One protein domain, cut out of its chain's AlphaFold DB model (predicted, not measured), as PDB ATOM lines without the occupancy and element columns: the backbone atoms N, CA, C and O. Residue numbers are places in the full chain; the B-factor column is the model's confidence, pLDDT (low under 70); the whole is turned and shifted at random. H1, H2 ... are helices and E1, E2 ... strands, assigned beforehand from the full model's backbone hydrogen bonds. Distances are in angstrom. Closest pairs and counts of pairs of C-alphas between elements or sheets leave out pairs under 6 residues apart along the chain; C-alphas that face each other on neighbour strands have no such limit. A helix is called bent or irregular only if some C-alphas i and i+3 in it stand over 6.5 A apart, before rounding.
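AT A GLANCE: This is residues 25 to 151 of the 355 residues of an uncharacterized protein of Salegentibacter salarius (UniProt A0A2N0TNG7). One strongly twisted sheet folds over on itself into a flattened, open sandwich: a wall of E2, E3, E4, E5 and E8 partly faces a second wall of E1, E6, E7 and E9, and a short pairing of E3 with E9 joins the two along one side. The side between E8 and the strands E6 and E7 stays open, and the short helix H1 is on the outside of the first wall. The 127 printed residues run E1, E2, E3, H1, E4, E5, E6, E7, E8, E9, and the class is mostly strand. The nine strands make one branched sheet, its neighbour pairs antiparallel. The whole is compact, with a radius of gyration of the C-alphas of 14.0 A and spans of 44 by 34 by 23 A.

HOW THE PARTS SIT: E9, residues 142 to 150, has three neighbour strands. On one side of it lie E1, residues 26 to 28, beside residues 142 to 144, and E3, residues 44 to 54, beside residues 148 to 149; on the other side lies E6, residues 104 to 111. N 27 and O 143 of E1 and E9 are 3.0 A apart, N 45 and O 148 of E3 and E9 are 2.9 A apart, and N 107 and O 146 of E6 and E9 are 2.8 A apart, each within hydrogen-bond range. E7, residues 119 to 121, is an edge strand and forms a hairpin with E6, with N 110 and O 119 at 2.8 A. E3 forms a hairpin with E2, residues 31 to 38, at 155 degrees between their directions, with N 34 and O 51 at 2.9 A. On the other side of E2 lies E4, residues 76 to 86, with N 33 and O 79 at 2.8 A. E4 forms a hairpin with E5, residues 89 to 98, at 164 degrees, with N 80 and O 95 at 2.8 A. On the other side of E5 from E4 lies the edge strand E8, residues 131 to 136, beside residues 91 to 97 of E5, with N 94 and O 134 at 2.9 A. E8 is apart from E6, E7 and E9. The closest C-alphas of E1 and E4 are those of Glu 28 and Leu 81, 7.1 A apart. H1, residues 61 to 67, is on the sheet, and its closest C-alpha pair with E4 is Trp 61 and Lys 85, 6.2 A. In H1, 0 of 3 O i to N i+4 pairs are within hydrogen-bond range, beside 3 of 4 O i to N i+3 pairs.

IN THESE COORDINATES: E3 measures 29.4 A from first to last C-alpha, E4 28.1 A and E5 27.6 A. E9 measures 24.4 A, E6 22.7 A, E2 22.4 A and E8 16.9 A. E1 and E7 have three residues each, and H1 has seven. E4 bends by 71 degrees at residue 83, and E9 bends by 53 degrees at residue 147. H1 is irregular: C-alphas 62 and 65 are 8.2 A apart. E1 begins with C-alpha 26 at (-1.199, 27.789, -40.504), E4 begins with C-alpha 76 at (-1.164, 22.965, -56.201), and E9 ends with C-alpha 150 at (-12.886, 16.181, -54.221). Residues 59 to 60 pair in parallel with residues 84 to 85 of E4.

THE WHOLE: The two C-alphas farthest apart, those of Glu 40 and Ser 88, are 46.3 A apart; Glu 40 is in the tight link from E2 to E3 and Ser 88 in the tight link from E4 to E5. The printed part, residues 25 to 151, has no cut, and none of its links is long. The mean pLDDT of the printed part is 89.9, and the model's confidence is under 70 at residues 70 to 72, between H1 and E4.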
ATOM      1  N   ASN A  25       0.405  23.890 -40.305       80.00
ATOM      2  CA  ASN A  25      -0.654  24.044 -41.299       80.00
ATOM      3  C   ASN A  25      -1.335  25.427 -41.248       80.00
ATOM      4  O   ASN A  25      -2.492  25.570 -41.651       80.00
ATOM      5  N   VAL A  26      -0.655  26.438 -40.696       93.50
ATOM      6  CA  VAL A  26      -1.199  27.789 -40.504       93.50
ATOM      7  C   VAL A  26      -0.622  28.785 -41.516       93.50
ATOM      8  O   VAL A  26       0.598  28.913 -41.667       93.50
ATOM      9  N   ILE A  27      -1.516  29.552 -42.148       96.81
ATOM     10  CA  ILE A  27      -1.179  30.680 -43.024       96.81
ATOM     11  C   ILE A  27      -1.453  31.988 -42.286       96.81
ATOM     12  O   ILE A  27      -2.598  32.314 -41.970       96.81
ATOM     13  N   GLU A  28      -0.390  32.734 -42.006       96.06
ATOM     14  CA  GLU A  28      -0.445  34.001 -41.280       96.06
ATOM     15  C   GLU A  28      -0.859  35.157 -42.191       96.06
ATOM     16  O   GLU A  28      -0.595  35.148 -43.394       96.06
ATOM     17  N   MET A  29      -1.503  36.168 -41.610       96.12
ATOM     18  CA  MET A  29      -1.844  37.398 -42.319       96.12
ATOM     19  C   MET A  29      -0.602  38.025 -42.973       96.12
ATOM     20  O   MET A  29       0.477  38.024 -42.381       96.12
ATOM     21  N   ASN A  30      -0.786  38.616 -44.155       96.62
ATOM     22  CA  ASN A  30       0.265  39.174 -45.010       96.62
ATOM     23  C   ASN A  30       1.238  38.104 -45.530       96.62
ATOM     24  O   ASN A  30       2.454  38.284 -45.463       96.62
ATOM     25  N   SER A  31       0.705  36.989 -46.034       96.94
ATOM     26  CA  SER A  31       1.500  35.909 -46.627       96.94
ATOM     27  C   SER A  31       0.987  35.535 -48.012       96.94
ATOM     28  O   SER A  31      -0.222  35.413 -48.215       96.94
ATOM     29  N   LYS A  32       1.913  35.275 -48.935       96.50
ATOM     30  CA  LYS A  32       1.674  34.514 -50.165       96.50
ATOM     31  C   LYS A  32       2.144  33.084 -49.922       96.50
ATOM     32  O   LYS A  32       3.159  32.866 -49.262       96.50
ATOM     33  N   PHE A  33       1.376  32.104 -50.374       95.88
ATOM     34  CA  PHE A  33       1.631  30.705 -50.063       95.88
ATOM     35  C   PHE A  33       1.235  29.781 -51.207       95.88
ATOM     36  O   PHE A  33       0.366  30.104 -52.019       95.88
ATOM     37  N   THR A  34       1.844  28.599 -51.213       95.56
ATOM     38  CA  THR A  34       1.471  27.491 -52.088       95.56
ATOM     39  C   THR A  34       1.314  26.225 -51.258       95.56
ATOM     40  O   THR A  34       2.184  25.871 -50.455       95.56
ATOM     41  N   LEU A  35       0.197  25.535 -51.459       95.31
ATOM     42  CA  LEU A  35      -0.082  24.209 -50.926       95.31
ATOM     43  C   LEU A  35       0.116  23.189 -52.047       95.31
ATOM     44  O   LEU A  35      -0.381  23.393 -53.148       95.31
ATOM     45  N   GLU A  36       0.807  22.091 -51.767       94.56
ATOM     46  CA  GLU A  36       0.845  20.923 -52.652       94.56
ATOM     47  C   GLU A  36      -0.103  19.867 -52.089       94.56
ATOM     48  O   GLU A  36      -0.006  19.525 -50.905       94.56
ATOM     49  N   LEU A  37      -1.026  19.385 -52.925       93.69
ATOM     50  CA  LEU A  37      -2.017  18.380 -52.553       93.69
ATOM     51  C   LEU A  37      -1.624  17.018 -53.125       93.69
ATOM     52  O   LEU A  37      -1.191  16.906 -54.271       93.69
ATOM     53  N   GLN A  38      -1.809  15.976 -52.319       90.56
ATOM     54  CA  GLN A  38      -1.531  14.590 -52.679       90.56
ATOM     55  C   GLN A  38      -2.732  13.717 -52.310       90.56
ATOM     56  O   GLN A  38      -3.313  13.870 -51.233       90.56
ATOM     57  N   THR A  39      -3.101  12.807 -53.206       88.31
ATOM     58  CA  THR A  39      -4.215  11.867 -53.029       88.31
ATOM     59  C   THR A  39      -3.804  10.474 -53.494       88.31
ATOM     60  O   THR A  39      -3.032  10.343 -54.444       88.31
ATOM     61  N   GLU A  40      -4.321   9.449 -52.818       81.88
ATOM     62  CA  GLU A  40      -4.184   8.037 -53.209       81.88
ATOM     63  C   GLU A  40      -5.477   7.483 -53.831       81.88
ATOM     64  O   GLU A  40      -5.430   6.532 -54.607       81.88
ATOM     65  N   ASP A  41      -6.627   8.085 -53.512       84.00
ATOM     66  CA  ASP A  41      -7.969   7.575 -53.818       84.00
ATOM     67  C   ASP A  41      -8.806   8.517 -54.698       84.00
ATOM     68  O   ASP A  41      -9.959   8.213 -54.991       84.00
ATOM     69  N   SER A  42      -8.241   9.654 -55.121       81.19
ATOM     70  CA  SER A  42      -8.885  10.746 -55.873       81.19
ATOM     71  C   SER A  42     -10.025  11.482 -55.154       81.19
ATOM     72  O   SER A  42     -10.564  12.439 -55.704       81.19
ATOM     73  N   LEU A  43     -10.374  11.088 -53.926       85.38
ATOM     74  CA  LEU A  43     -11.503  11.629 -53.163       85.38
ATOM     75  C   LEU A  43     -11.052  12.465 -51.971       85.38
ATOM     76  O   LEU A  43     -11.693  13.459 -51.631       85.38
ATOM     77  N   THR A  44      -9.962  12.070 -51.323       91.19
ATOM     78  CA  THR A  44      -9.414  12.746 -50.153       91.19
ATOM     79  C   THR A  44      -7.989  13.195 -50.427       91.19
ATOM     80  O   THR A  44      -7.195  12.490 -51.053       91.19
ATOM     81  N   TYR A  45      -7.665  14.404 -49.977       92.38
ATOM     82  CA  TYR A  45      -6.362  15.007 -50.207       92.38
ATOM     83  C   TYR A  45      -5.682  15.311 -48.881       92.38
ATOM     84  O   TYR A  45      -6.227  15.970 -47.989       92.38
ATOM     85  N   THR A  46      -4.436  14.870 -48.786       92.00
ATOM     86  CA  THR A  46      -3.481  15.424 -47.832       92.00
ATOM     87  C   THR A  46      -2.798  16.624 -48.474       92.00
ATOM     88  O   THR A  46      -2.726  16.729 -49.699       92.00
ATOM     89  N   PHE A  47      -2.318  17.561 -47.661       93.38
ATOM     90  CA  PHE A  47      -1.615  18.729 -48.174       93.38
ATOM     91  C   PHE A  47      -0.394  19.054 -47.326       93.38
ATOM     92  O   PHE A  47      -0.335  18.727 -46.139       93.38
ATOM     93  N   LYS A  48       0.555  19.755 -47.941       93.94
ATOM     94  CA  LYS A  48       1.689  20.390 -47.266       93.94
ATOM     95  C   LYS A  48       1.882  21.803 -47.806       93.94
ATOM     96  O   LYS A  48       1.625  22.066 -48.981       93.94
ATOM     97  N   ILE A  49       2.354  22.708 -46.957       94.69
ATOM     98  CA  ILE A  49       2.763  24.048 -47.384       94.69
ATOM     99  C   ILE A  49       4.149  23.923 -48.027       94.69
ATOM    100  O   ILE A  49       5.103  23.549 -47.348       94.69
ATOM    101  N   VAL A  50       4.268  24.213 -49.324       93.56
ATOM    102  CA  VAL A  50       5.550  24.133 -50.057       93.56
ATOM    103  C   VAL A  50       6.245  25.479 -50.185       93.56
ATOM    104  O   VAL A  50       7.467  25.537 -50.288       93.56
ATOM    105  N   SER A  51       5.482  26.567 -50.131       94.06
ATOM    106  CA  SER A  51       6.021  27.916 -50.027       94.06
ATOM    107  C   SER A  51       5.130  28.761 -49.128       94.06
ATOM    108  O   SER A  51       3.904  28.627 -49.114       94.06
ATOM    109  N   LYS A  52       5.768  29.629 -48.349       95.06
ATOM    110  CA  LYS A  52       5.116  30.681 -47.579       95.06
ATOM    111  C   LYS A  52       6.088  31.843 -47.476       95.06
ATOM    112  O   LYS A  52       7.134  31.715 -46.845       95.06
ATOM    113  N   GLU A  53       5.745  32.953 -48.103       95.19
ATOM    114  CA  GLU A  53       6.572  34.152 -48.158       95.19
ATOM    115  C   GLU A  53       5.784  35.381 -47.687       95.19
ATOM    116  O   GLU A  53       4.558  35.429 -47.841       95.19
ATOM    117  N   PRO A  54       6.451  36.387 -47.095       96.75
ATOM    118  CA  PRO A  54       5.790  37.625 -46.708       96.75
ATOM    119  C   PRO A  54       5.173  38.343 -47.914       96.75
ATOM    120  O   PRO A  54       5.825  38.545 -48.934       96.75
ATOM    121  N   PHE A  55       3.935  38.801 -47.764       96.00
ATOM    122  CA  PHE A  55       3.208  39.585 -48.754       96.00
ATOM    123  C   PHE A  55       2.612  40.826 -48.093       96.00
ATOM    124  O   PHE A  55       1.579  40.769 -47.435       96.00
ATOM    125  N   THR A  56       3.276  41.968 -48.249       90.75
ATOM    126  CA  THR A  56       2.923  43.206 -47.532       90.75
ATOM    127  C   THR A  56       2.007  44.139 -48.319       90.75
ATOM    128  O   THR A  56       1.689  45.224 -47.835       90.75
ATOM    129  N   GLN A  57       1.624  43.766 -49.542       92.12
ATOM    130  CA  GLN A  57       0.780  44.610 -50.381       92.12
ATOM    131  C   GLN A  57      -0.687  44.482 -49.966       92.12
ATOM    132  O   GLN A  57      -1.171  43.400 -49.623       92.12
ATOM    133  N   GLU A  58      -1.392  45.606 -50.016       90.69
ATOM    134  CA  GLU A  58      -2.844  45.642 -49.895       90.69
ATOM    135  C   GLU A  58      -3.467  45.402 -51.271       90.69
ATOM    136  O   GLU A  58      -2.963  45.901 -52.280       90.69
ATOM    137  N   ILE A  59      -4.548  44.627 -51.313       89.69
ATOM    138  CA  ILE A  59      -5.199  44.241 -52.564       89.69
ATOM    139  C   ILE A  59      -6.501  45.021 -52.749       89.69
ATOM    140  O   ILE A  59      -7.419  44.933 -51.934       89.69
ATOM    141  N   GLU A  60      -6.603  45.755 -53.854       85.88
ATOM    142  CA  GLU A  60      -7.888  46.265 -54.336       85.88
ATOM    143  C   GLU A  60      -8.699  45.108 -54.922       85.88
ATOM    144  O   GLU A  60      -8.212  44.373 -55.786       85.88
ATOM    145  N   TRP A  61      -9.935  44.935 -54.447       76.25
ATOM    146  CA  TRP A  61     -10.782  43.789 -54.801       76.25
ATOM    147  C   TRP A  61     -10.935  43.584 -56.315       76.25
ATOM    148  O   TRP A  61     -10.852  42.452 -56.794       76.25
ATOM    149  N   SER A  62     -11.114  44.673 -57.072       77.44
ATOM    150  CA  SER A  62     -11.288  44.640 -58.533       77.44
ATOM    151  C   SER A  62     -10.108  44.010 -59.273       77.44
ATOM    152  O   SER A  62     -10.270  43.504 -60.380       77.44
ATOM    153  N   ASP A  63      -8.936  44.013 -58.642       80.75
ATOM    154  CA  ASP A  63      -7.659  43.703 -59.263       80.75
ATOM    155  C   ASP A  63      -7.016  42.437 -58.689       80.75
ATOM    156  O   ASP A  63      -5.913  42.077 -59.093       80.75
ATOM    157  N   GLY A  64      -7.677  41.746 -57.754       75.94
ATOM    158  CA  GLY A  64      -7.076  40.663 -56.968       75.94
ATOM    159  C   GLY A  64      -6.404  39.562 -57.796       75.94
ATOM    160  O   GLY A  64      -5.385  39.009 -57.384       75.94
ATOM    161  N   ARG A  65      -6.905  39.302 -59.009       78.88
ATOM    162  CA  ARG A  65      -6.362  38.282 -59.920       78.88
ATOM    163  C   ARG A  65      -4.927  38.559 -60.372       78.88
ATOM    164  O   ARG A  65      -4.211  37.611 -60.651       78.88
ATOM    165  N   LYS A  66      -4.488  39.824 -60.423       86.38
ATOM    166  CA  LYS A  66      -3.142  40.184 -60.913       86.38
ATOM    167  C   LYS A  66      -2.008  39.741 -59.984       86.38
ATOM    168  O   LYS A  66      -0.848  39.799 -60.377       86.38
ATOM    169  N   TYR A  67      -2.339  39.368 -58.748       86.00
ATOM    170  CA  TYR A  67      -1.370  38.968 -57.727       86.00
ATOM    171  C   TYR A  67      -1.137  37.453 -57.675       86.00
ATOM    172  O   TYR A  67      -0.182  37.006 -57.035       86.00
ATOM    173  N   LEU A  68      -2.000  36.676 -58.333       86.06
ATOM    174  CA  LEU A  68      -1.826  35.239 -58.509       86.06
ATOM    175  C   LEU A  68      -0.963  34.994 -59.748       86.06
ATOM    176  O   LEU A  68      -1.069  35.709 -60.745       86.06
ATOM    177  N   ASP A  69      -0.084  34.004 -59.667       81.25
ATOM    178  CA  ASP A  69       0.824  33.692 -60.759       81.25
ATOM    179  C   ASP A  69       0.049  32.984 -61.879       81.25
ATOM    180  O   ASP A  69      -0.785  32.116 -61.635       81.25
ATOM    181  N   SER A  70       0.350  33.316 -63.133       67.12
ATOM    182  CA  SER A  70      -0.269  32.689 -64.313       67.12
ATOM    183  C   SER A  70       0.275  31.287 -64.628       67.12
ATOM    184  O   SER A  70      -0.027  30.720 -65.679       67.12
ATOM    185  N   VAL A  71       1.118  30.738 -63.752       64.94
ATOM    186  CA  VAL A  71       1.800  29.458 -63.952       64.94
ATOM    187  C   VAL A  71       0.802  28.311 -63.792       64.94
ATOM    188  O   VAL A  71      -0.098  28.364 -62.959       64.94
ATOM    189  N   SER A  72       0.965  27.247 -64.582       66.00
ATOM    190  CA  SER A  72       0.198  26.008 -64.413       66.00
ATOM    191  C   SER A  72       0.483  25.398 -63.032       66.00
ATOM    192  O   SER A  72       1.556  24.842 -62.793       66.00
ATOM    193  N   LEU A  73      -0.477  25.524 -62.115       72.25
ATOM    194  CA  LEU A  73      -0.402  25.076 -60.721       72.25
ATOM    195  C   LEU A  73      -0.734  23.580 -60.586       72.25
ATOM    196  O   LEU A  73      -1.602  23.202 -59.804       72.25
ATOM    197  N   LYS A  74      -0.078  22.700 -61.354       83.62
ATOM    198  CA  LYS A  74      -0.433  21.271 -61.351       83.62
ATOM    199  C   LYS A  74      -0.340  20.686 -59.934       83.62
ATOM    200  O   LYS A  74       0.738  20.653 -59.345       83.62
ATOM    201  N   ASN A  75      -1.469  20.198 -59.418       88.25
ATOM    202  CA  ASN A  75      -1.624  19.646 -58.062       88.25
ATOM    203  C   ASN A  75      -1.318  20.627 -56.919       88.25
ATOM    204  O   ASN A  75      -0.960  20.217 -55.810       88.25
ATOM    205  N   GLN A  76      -1.453  21.925 -57.176       94.19
ATOM    206  CA  GLN A  76      -1.164  22.965 -56.201       94.19
ATOM    207  C   GLN A  76      -2.342  23.916 -56.017       94.19
ATOM    208  O   GLN A  76      -3.121  24.167 -56.934       94.19
ATOM    209  N   ILE A  77      -2.438  24.479 -54.817       94.56
ATOM    210  CA  ILE A  77      -3.268  25.646 -54.534       94.56
ATOM    211  C   ILE A  77      -2.326  26.797 -54.243       94.56
ATOM    212  O   ILE A  77      -1.508  26.709 -53.329       94.56
ATOM    213  N   GLN A  78      -2.464  27.889 -54.978       95.31
ATOM    214  CA  GLN A  78      -1.801  29.136 -54.630       95.31
ATOM    215  C   GLN A  78      -2.766  30.028 -53.862       95.31
ATOM    216  O   GLN A  78      -3.955  30.063 -54.176       95.31
ATOM    217  N   GLY A  79      -2.263  30.790 -52.898       95.69
ATOM    218  CA  GLY A  79      -3.067  31.815 -52.264       95.69
ATOM    219  C   GLY A  79      -2.291  32.972 -51.669       95.69
ATOM    220  O   GLY A  79      -1.069  32.954 -51.533       95.69
ATOM    221  N   ILE A  80      -3.045  34.005 -51.313       96.56
ATOM    222  CA  ILE A  80      -2.582  35.204 -50.630       96.56
ATOM    223  C   ILE A  80      -3.582  35.516 -49.528       96.56
ATOM    224  O   ILE A  80      -4.766  35.713 -49.800       96.56
ATOM    225  N   LEU A  81      -3.098  35.600 -48.292       96.94
ATOM    226  CA  LEU A  81      -3.854  36.126 -47.165       96.94
ATOM    227  C   LEU A  81      -3.300  37.504 -46.811       96.94
ATOM    228  O   LEU A  81      -2.159  37.614 -46.368       96.94
ATOM    229  N   THR A  82      -4.090  38.557 -46.994       96.50
ATOM    230  CA  THR A  82      -3.645  39.937 -46.749       96.50
ATOM    231  C   THR A  82      -4.820  40.852 -46.382       96.50
ATOM    232  O   THR A  82      -5.943  40.404 -46.131       96.50
ATOM    233  N   ARG A  83      -4.555  42.155 -46.317       94.75
ATOM    234  CA  ARG A  83      -5.564  43.210 -46.240       94.75
ATOM    235  C   ARG A  83      -6.076  43.546 -47.635       94.75
ATOM    236  O   ARG A  83      -5.295  43.699 -48.572       94.75
ATOM    237  N   GLY A  84      -7.388  43.692 -47.753       90.31
ATOM    238  CA  GLY A  84      -8.052  44.138 -48.966       90.31
ATOM    239  C   GLY A  84      -8.859  45.408 -48.739       90.31
ATOM    240  O   GLY A  84      -9.347  45.648 -47.629       90.31
ATOM    241  N   LYS A  85      -9.022  46.208 -49.792       84.81
ATOM    242  CA  LYS A  85      -9.920  47.365 -49.803       84.81
ATOM    243  C   LYS A  85     -11.214  47.055 -50.539       84.81
ATOM    244  O   LYS A  85     -11.222  46.454 -51.612       84.81
ATOM    245  N   PHE A  86     -12.313  47.496 -49.937       77.88
ATOM    246  CA  PHE A  86     -13.635  47.509 -50.545       77.88
ATOM    247  C   PHE A  86     -14.265  48.885 -50.308       77.88
ATOM    248  O   PHE A  86     -14.790  49.180 -49.228       77.88
ATOM    249  N   GLY A  87     -14.132  49.770 -51.300       80.50
ATOM    250  CA  GLY A  87     -14.438  51.190 -51.135       80.50
ATOM    251  C   GLY A  87     -13.519  51.829 -50.088       80.50
ATOM    252  O   GLY A  87     -12.301  51.741 -50.185       80.50
ATOM    253  N   SER A  88     -14.095  52.452 -49.058       81.00
ATOM    254  CA  SER A  88     -13.336  53.076 -47.962       81.00
ATOM    255  C   SER A  88     -12.980  52.127 -46.808       81.00
ATOM    256  O   SER A  88     -12.333  52.552 -45.852       81.00
ATOM    257  N   ARG A  89     -13.412  50.858 -46.854       82.50
ATOM    258  CA  ARG A  89     -13.220  49.894 -45.758       82.50
ATOM    259  C   ARG A  89     -12.060  48.945 -46.043       82.50
ATOM    260  O   ARG A  89     -11.985  48.362 -47.122       82.50
ATOM    261  N   THR A  90     -11.219  48.724 -45.034       88.06
ATOM    262  CA  THR A  90     -10.179  47.684 -45.043       88.06
ATOM    263  C   THR A  90     -10.717  46.406 -44.402       88.06
ATOM    264  O   THR A  90     -11.293  46.448 -43.316       88.06
ATOM    265  N   SER A  91     -10.533  45.274 -45.076       92.38
ATOM    266  CA  SER A  91     -11.001  43.944 -44.666       92.38
ATOM    267  C   SER A  91      -9.881  42.910 -44.779       92.38
ATOM    268  O   SER A  91      -8.855  43.170 -45.406       92.38
ATOM    269  N   SER A  92     -10.067  41.732 -44.182       94.62
ATOM    270  CA  SER A  92      -9.184  40.587 -44.440       94.62
ATOM    271  C   SER A  92      -9.631  39.888 -45.717       94.62
ATOM    272  O   SER A  92     -10.822  39.611 -45.863       94.62
ATOM    273  N   ILE A  93      -8.692  39.586 -46.609       94.00
ATOM    274  CA  ILE A  93      -8.952  38.912 -47.882       94.00
ATOM    275  C   ILE A  93      -8.060  37.680 -48.011       94.00
ATOM    276  O   ILE A  93      -6.853  37.751 -47.771       94.00
ATOM    277  N   LEU A  94      -8.664  36.562 -48.399       95.19
ATOM    278  CA  LEU A  94      -7.964  35.359 -48.827       95.19
ATOM    279  C   LEU A  94      -8.274  35.131 -50.305       95.19
ATOM    280  O   LEU A  94      -9.385  34.737 -50.647       95.19
ATOM    281  N   LEU A  95      -7.294  35.380 -51.170       94.00
ATOM    282  CA  LEU A  95      -7.346  34.983 -52.576       94.00
ATOM    283  C   LEU A  95      -6.706  33.617 -52.720       94.00
ATOM    284  O   LEU A  95      -5.610  33.411 -52.208       94.00
ATOM    285  N   ILE A  96      -7.362  32.706 -53.422       94.25
ATOM    286  CA  ILE A  96      -6.892  31.333 -53.600       94.25
ATOM    287  C   ILE A  96      -7.258  30.832 -54.989       94.25
ATOM    288  O   ILE A  96      -8.322  31.150 -55.508       94.25
ATOM    289  N   GLN A  97      -6.386  30.034 -55.591       93.00
ATOM    290  CA  GLN A  97      -6.599  29.426 -56.896       93.00
ATOM    291  C   GLN A  97      -6.184  27.963 -56.850       93.00
ATOM    292  O   GLN A  97      -5.059  27.636 -56.475       93.00
ATOM    293  N   ASN A  98      -7.117  27.101 -57.243       92.25
ATOM    294  CA  ASN A  98      -6.916  25.666 -57.368       92.25
ATOM    295  C   ASN A  98      -6.325  25.343 -58.746       92.25
ATOM    296  O   ASN A  98      -6.904  25.734 -59.754       92.25
ATOM    297  N   GLY A  99      -5.200  24.636 -58.795       89.88
ATOM    298  CA  GLY A  99      -4.605  24.131 -60.036       89.88
ATOM    299  C   GLY A  99      -4.669  22.611 -60.206       89.88
ATOM    300  O   GLY A  99      -3.983  22.054 -61.066       89.88
ATOM    301  N   LEU A 100      -5.464  21.919 -59.387       89.88
ATOM    302  CA  LEU A 100      -5.827  20.526 -59.629       89.88
ATOM    303  C   LEU A 100      -6.763  20.434 -60.839       89.88
ATOM    304  O   LEU A 100      -7.445  21.394 -61.181       89.88
ATOM    305  N   GLU A 101      -6.815  19.263 -61.473       87.44
ATOM    306  CA  GLU A 101      -7.738  19.006 -62.590       87.44
ATOM    307  C   GLU A 101      -9.206  19.046 -62.137       87.44
ATOM    308  O   GLU A 101     -10.068  19.524 -62.873       87.44
ATOM    309  N   ASN A 102      -9.467  18.640 -60.893       87.62
ATOM    310  CA  ASN A 102     -10.801  18.596 -60.303       87.62
ATOM    311  C   ASN A 102     -11.028  19.747 -59.318       87.62
ATOM    312  O   ASN A 102     -10.105  20.205 -58.633       87.62
ATOM    313  N   SER A 103     -12.293  20.153 -59.196       90.88
ATOM    314  CA  SER A 103     -12.753  21.037 -58.127       90.88
ATOM    315  C   SER A 103     -12.568  20.375 -56.761       90.88
ATOM    316  O   SER A 103     -12.720  19.160 -56.620       90.88
ATOM    317  N   ILE A 104     -12.264  21.174 -55.741       92.62
ATOM    318  CA  ILE A 104     -11.995  20.673 -54.387       92.62
ATOM    319  C   ILE A 104     -12.812  21.405 -53.328       92.62
ATOM    320  O   ILE A 104     -12.906  22.633 -53.330       92.62
ATOM    321  N   SER A 105     -13.346  20.638 -52.386       93.62
ATOM    322  CA  SER A 105     -13.926  21.150 -51.147       93.62
ATOM    323  C   SER A 105     -12.870  21.174 -50.054       93.62
ATOM    324  O   SER A 105     -11.933  20.374 -50.045       93.62
ATOM    325  N   TYR A 106     -13.021  22.086 -49.099       94.19
ATOM    326  CA  TYR A 106     -12.117  22.193 -47.960       94.19
ATOM    327  C   TYR A 106     -12.829  22.784 -46.750       94.19
ATOM    328  O   TYR A 106     -13.937  23.310 -46.833       94.19
ATOM    329  N   LYS A 107     -12.184  22.694 -45.589       94.25
ATOM    330  CA  LYS A 107     -12.605  23.389 -44.374       94.25
ATOM    331  C   LYS A 107     -11.584  24.443 -44.011       94.25
ATOM    332  O   LYS A 107     -10.377  24.196 -44.046       94.25
ATOM    333  N   LEU A 108     -12.093  25.590 -43.584       94.50
ATOM    334  CA  LEU A 108     -11.283  26.713 -43.155       94.50
ATOM    335  C   LEU A 108     -11.687  27.148 -41.749       94.50
ATOM    336  O   LEU A 108     -12.865  27.333 -41.431       94.50
ATOM    337  N   GLU A 109     -10.683  27.322 -40.903       95.00
ATOM    338  CA  GLU A 109     -10.834  27.929 -39.590       95.00
ATOM    339  C   GLU A 109      -9.987  29.197 -39.509       95.00
ATOM    340  O   GLU A 109      -8.871  29.252 -40.025       95.00
ATOM    341  N   ILE A 110     -10.512  30.227 -38.853       96.12
ATOM    342  CA  ILE A 110      -9.867  31.535 -38.742       96.12
ATOM    343  C   ILE A 110      -9.576  31.880 -37.287       96.12
ATOM    344  O   ILE A 110     -10.356  31.582 -36.372       96.12
ATOM    345  N   LYS A 111      -8.458  32.569 -37.067       96.31
ATOM    346  CA  LYS A 111      -8.123  33.161 -35.776       96.31
ATOM    347  C   LYS A 111      -8.473  34.642 -35.769       96.31
ATOM    348  O   LYS A 111      -7.833  35.445 -36.437       96.31
ATOM    349  N   VAL A 112      -9.458  35.012 -34.956       94.06
ATOM    350  CA  VAL A 112      -9.826  36.414 -34.706       94.06
ATOM    351  C   VAL A 112      -9.128  36.898 -33.426       94.06
ATOM    352  O   VAL A 112      -9.206  36.176 -32.424       94.06
ATOM    353  N   PRO A 113      -8.523  38.107 -33.390       91.00
ATOM    354  CA  PRO A 113      -7.739  38.577 -32.240       91.00
ATOM    355  C   PRO A 113      -8.466  38.490 -30.889       91.00
ATOM    356  O   PRO A 113      -7.906  38.079 -29.877       91.00
ATOM    357  N   GLN A 114      -9.762  38.816 -30.868       90.25
ATOM    358  CA  GLN A 114     -10.566  38.846 -29.640       90.25
ATOM    359  C   GLN A 114     -11.088  37.465 -29.199       90.25
ATOM    360  O   GLN A 114     -11.636  37.322 -28.105       90.25
ATOM    361  N   LYS A 115     -10.965  36.428 -30.037       89.75
ATOM    362  CA  LYS A 115     -11.505  35.089 -29.760       89.75
ATOM    363  C   LYS A 115     -10.388  34.166 -29.303       89.75
ATOM    364  O   LYS A 115      -9.359  34.056 -29.956       89.75
ATOM    365  N   ARG A 116     -10.581  33.446 -28.191       88.75
ATOM    366  CA  ARG A 116      -9.568  32.498 -27.682       88.75
ATOM    367  C   ARG A 116      -9.366  31.299 -28.615       88.75
ATOM    368  O   ARG A 116      -8.225  30.915 -28.852       88.75
ATOM    369  N   LYS A 117     -10.460  30.735 -29.134       91.94
ATOM    370  CA  LYS A 117     -10.473  29.567 -30.029       91.94
ATOM    371  C   LYS A 117     -10.595  29.991 -31.494       91.94
ATOM    372  O   LYS A 117     -11.065  31.094 -31.770       91.94
ATOM    373  N   LEU A 118     -10.193  29.091 -32.388       91.12
ATOM    374  CA  LEU A 118     -10.472  29.193 -33.815       91.12
ATOM    375  C   LEU A 118     -11.979  29.179 -34.079       91.12
ATOM    376  O   LEU A 118     -12.749  28.571 -33.329       91.12
ATOM    377  N   VAL A 119     -12.382  29.883 -35.130       93.19
ATOM    378  CA  VAL A 119     -13.769  29.984 -35.577       93.19
ATOM    379  C   VAL A 119     -13.865  29.334 -36.948       93.19
ATOM    380  O   VAL A 119     -13.103  29.680 -37.845       93.19
ATOM    381  N   LYS A 120     -14.795  28.395 -37.116       91.50
ATOM    382  CA  LYS A 120     -15.103  27.825 -38.430       91.50
ATOM    383  C   LYS A 120     -15.757  28.888 -39.299       91.50
ATOM    384  O   LYS A 120     -16.639  29.600 -38.822       91.50
ATOM    385  N   THR A 121     -15.347  28.965 -40.555       88.44
ATOM    386  CA  THR A 121     -16.000  29.805 -41.558       88.44
ATOM    387  C   THR A 121     -16.589  28.925 -42.645       88.44
ATOM    388  O   THR A 121     -16.082  27.836 -42.919       88.44
ATOM    389  N   SER A 122     -17.679  29.392 -43.241       79.56
ATOM    390  CA  SER A 122     -18.140  28.841 -44.509       79.56
ATOM    391  C   SER A 122     -17.130  29.215 -45.588       79.56
ATOM    392  O   SER A 122     -16.550  30.300 -45.522       79.56
ATOM    393  N   VAL A 123     -16.924  28.305 -46.532       87.50
ATOM    394  CA  VAL A 123     -16.091  28.505 -47.718       87.50
ATOM    395  C   VAL A 123     -16.823  27.975 -48.936       87.50
ATOM    396  O   VAL A 123     -17.720  27.138 -48.800       87.50
ATOM    397  N   VAL A 124     -16.442  28.471 -50.105       85.88
ATOM    398  CA  VAL A 124     -16.913  27.944 -51.388       85.88
ATOM    399  C   VAL A 124     -15.898  26.943 -51.931       85.88
ATOM    400  O   VAL A 124     -14.693  27.103 -51.723       85.88
ATOM    401  N   ASP A 125     -16.378  25.914 -52.628       91.06
ATOM    402  CA  ASP A 125     -15.516  24.964 -53.330       91.06
ATOM    403  C   ASP A 125     -14.604  25.677 -54.335       91.06
ATOM    404  O   ASP A 125     -14.997  26.638 -55.003       91.06
ATOM    405  N   LEU A 126     -13.368  25.194 -54.461       89.81
ATOM    406  CA  LEU A 126     -12.386  25.779 -55.365       89.81
ATOM    407  C   LEU A 126     -12.480  25.124 -56.731       89.81
ATOM    408  O   LEU A 126     -11.997  24.007 -56.936       89.81
ATOM    409  N   LEU A 127     -13.066  25.854 -57.674       89.25
ATOM    410  CA  LEU A 127     -13.147  25.434 -59.066       89.25
ATOM    411  C   LEU A 127     -11.762  25.407 -59.723       89.25
ATOM    412  O   LEU A 127     -10.902  26.255 -59.456       89.25
ATOM    413  N   THR A 128     -11.567  24.441 -60.618       87.31
ATOM    414  CA  THR A 128     -10.327  24.253 -61.379       87.31
ATOM    415  C   THR A 128      -9.911  25.527 -62.114       87.31
ATOM    416  O   THR A 128     -10.631  26.035 -62.971       87.31
ATOM    417  N   ASN A 129      -8.717  26.028 -61.801       83.06
ATOM    418  CA  ASN A 129      -8.080  27.217 -62.373       83.06
ATOM    419  C   ASN A 129      -8.878  28.526 -62.247       83.06
ATOM    420  O   ASN A 129      -8.559  29.505 -62.925       83.06
ATOM    421  N   VAL A 130      -9.878  28.584 -61.363       85.69
ATOM    422  CA  VAL A 130     -10.648  29.805 -61.103       85.69
ATOM    423  C   VAL A 130     -10.197  30.421 -59.778       85.69
ATOM    424  O   VAL A 130     -10.338  29.791 -58.725       85.69
ATOM    425  N   PRO A 131      -9.689  31.666 -59.785       88.25
ATOM    426  CA  PRO A 131      -9.452  32.410 -58.559       88.25
ATOM    427  C   PRO A 131     -10.746  32.574 -57.763       88.25
ATOM    428  O   PRO A 131     -11.730  33.128 -58.255       88.25
ATOM    429  N   SER A 132     -10.716  32.116 -56.522       89.62
ATOM    430  CA  SER A 132     -11.770  32.288 -55.532       89.62
ATOM    431  C   SER A 132     -11.317  33.284 -54.478       89.62
ATOM    432  O   SER A 132     -10.118  33.534 -54.295       89.62
ATOM    433  N   THR A 133     -12.272  33.916 -53.805       90.56
ATOM    434  CA  THR A 133     -11.929  34.899 -52.789       90.56
ATOM    435  C   THR A 133     -12.875  34.860 -51.608       90.56
ATOM    436  O   THR A 133     -14.083  34.995 -51.768       90.56
ATOM    437  N   GLU A 134     -12.288  34.743 -50.423       91.06
ATOM    438  CA  GLU A 134     -12.985  34.829 -49.148       91.06
ATOM    439  C   GLU A 134     -12.719  36.197 -48.511       91.06
ATOM    440  O   GLU A 134     -11.586  36.697 -48.504       91.06
ATOM    441  N   LEU A 135     -13.772  36.814 -47.974       91.19
ATOM    442  CA  LEU A 135     -13.726  38.134 -47.349       91.19
ATOM    443  C   LEU A 135     -14.282  38.080 -45.935       91.19
ATOM    444  O   LEU A 135     -15.405  37.627 -45.712       91.19
ATOM    445  N   TRP A 136     -13.545  38.667 -44.994       92.19
ATOM    446  CA  TRP A 136     -14.048  38.900 -43.643       92.19
ATOM    447  C   TRP A 136     -14.089  40.402 -43.349       92.19
ATOM    448  O   TRP A 136     -13.059  41.068 -43.480       92.19
ATOM    449  N   PRO A 137     -15.231  40.947 -42.876       89.50
ATOM    450  CA  PRO A 137     -15.396  42.381 -42.600       89.50
ATOM    451  C   PRO A 137     -14.624  42.855 -41.352       89.50
ATOM    452  O   PRO A 137     -14.881  43.931 -40.817       89.50
ATOM    453  N   TYR A 138     -13.708  42.032 -40.848       89.62
ATOM    454  CA  TYR A 138     -12.876  42.268 -39.680       89.62
ATOM    455  C   TYR A 138     -11.475  41.689 -39.902       89.62
ATOM    456  O   TYR A 138     -11.238  40.865 -40.789       89.62
ATOM    457  N   MET A 139     -10.528  42.121 -39.072       92.88
ATOM    458  CA  MET A 139      -9.150  41.636 -39.109       92.88
ATOM    459  C   MET A 139      -9.036  40.228 -38.515       92.88
ATOM    460  O   MET A 139      -9.541  39.972 -37.419       92.88
ATOM    461  N   ILE A 140      -8.327  39.345 -39.216       95.69
ATOM    462  CA  ILE A 140      -7.933  38.021 -38.722       95.69
ATOM    463  C   ILE A 140      -6.408  37.937 -38.581       95.69
ATOM    464  O   ILE A 140      -5.672  38.706 -39.195       95.69
ATOM    465  N   GLU A 141      -5.927  37.029 -37.738       95.56
ATOM    466  CA  GLU A 141      -4.493  36.818 -37.497       95.56
ATOM    467  C   GLU A 141      -3.916  35.781 -38.461       95.56
ATOM    468  O   GLU A 141      -2.826  35.963 -39.000       95.56
ATOM    469  N   TYR A 142      -4.647  34.685 -38.663       96.19
ATOM    470  CA  TYR A 142      -4.252  33.586 -39.531       96.19
ATOM    471  C   TYR A 142      -5.453  32.712 -39.902       96.19
ATOM    472  O   TYR A 142      -6.503  32.766 -39.246       96.19
ATOM    473  N   VAL A 143      -5.265  31.875 -40.920       96.69
ATOM    474  CA  VAL A 143      -6.197  30.812 -41.308       96.69
ATOM    475  C   VAL A 143      -5.548  29.436 -41.179       96.69
ATOM    476  O   VAL A 143      -4.324  29.300 -41.230       96.69
ATOM    477  N   GLN A 144      -6.379  28.414 -41.014       95.81
ATOM    478  CA  GLN A 144      -5.973  27.018 -40.960       95.81
ATOM    479  C   GLN A 144      -6.863  26.188 -41.886       95.81
ATOM    480  O   GLN A 144      -8.081  26.127 -41.700       95.81
ATOM    481  N   PHE A 145      -6.237  25.546 -42.872       94.56
ATOM    482  CA  PHE A 145      -6.901  24.652 -43.818       94.56
ATOM    483  C   PHE A 145      -6.986  23.231 -43.257       94.56
ATOM    484  O   PHE A 145      -6.102  22.775 -42.526       94.56
ATOM    485  N   SER A 146      -8.047  22.515 -43.608       92.94
ATOM    486  CA  SER A 146      -8.219  21.101 -43.265       92.94
ATOM    487  C   SER A 146      -9.201  20.414 -44.211       92.94
ATOM    488  O   SER A 146      -9.975  21.080 -44.895       92.94
ATOM    489  N   ASN A 147      -9.196  19.079 -44.203       92.69
ATOM    490  CA  ASN A 147     -10.183  18.230 -44.877       92.69
ATOM    491  C   ASN A 147     -10.403  18.587 -46.354       92.69
ATOM    492  O   ASN A 147     -11.540  18.823 -46.757       92.69
ATOM    493  N   PHE A 148      -9.328  18.631 -47.140       94.06
ATOM    494  CA  PHE A 148      -9.466  18.737 -48.587       94.06
ATOM    495  C   PHE A 148     -10.053  17.437 -49.144       94.06
ATOM    496  O   PHE A 148      -9.541  16.347 -48.876       94.06
ATOM    497  N   THR A 149     -11.121  17.556 -49.918       93.94
ATOM    498  CA  THR A 149     -11.758  16.443 -50.625       93.94
ATOM    499  C   THR A 149     -12.048  16.859 -52.056       93.94
ATOM    500  O   THR A 149     -12.106  18.053 -52.351       93.94
ATOM    501  N   ALA A 150     -12.254  15.891 -52.945       90.19
ATOM    502  CA  ALA A 150     -12.886  16.181 -54.221       90.19
ATOM    503  C   ALA A 150     -14.203  16.895 -53.911       90.19
ATOM    504  O   ALA A 150     -14.959  16.452 -53.037       90.19
ATOM    505  N   ALA A 151     -14.430  18.039 -54.554       85.38
ATOM    506  CA  ALA A 151     -15.755  18.617 -54.514       85.38
ATOM    507  C   ALA A 151     -16.686  17.590 -55.144       85.38
ATOM    508  O   ALA A 151     -16.308  16.913 -56.107       85.38
TER     509      ALA A 151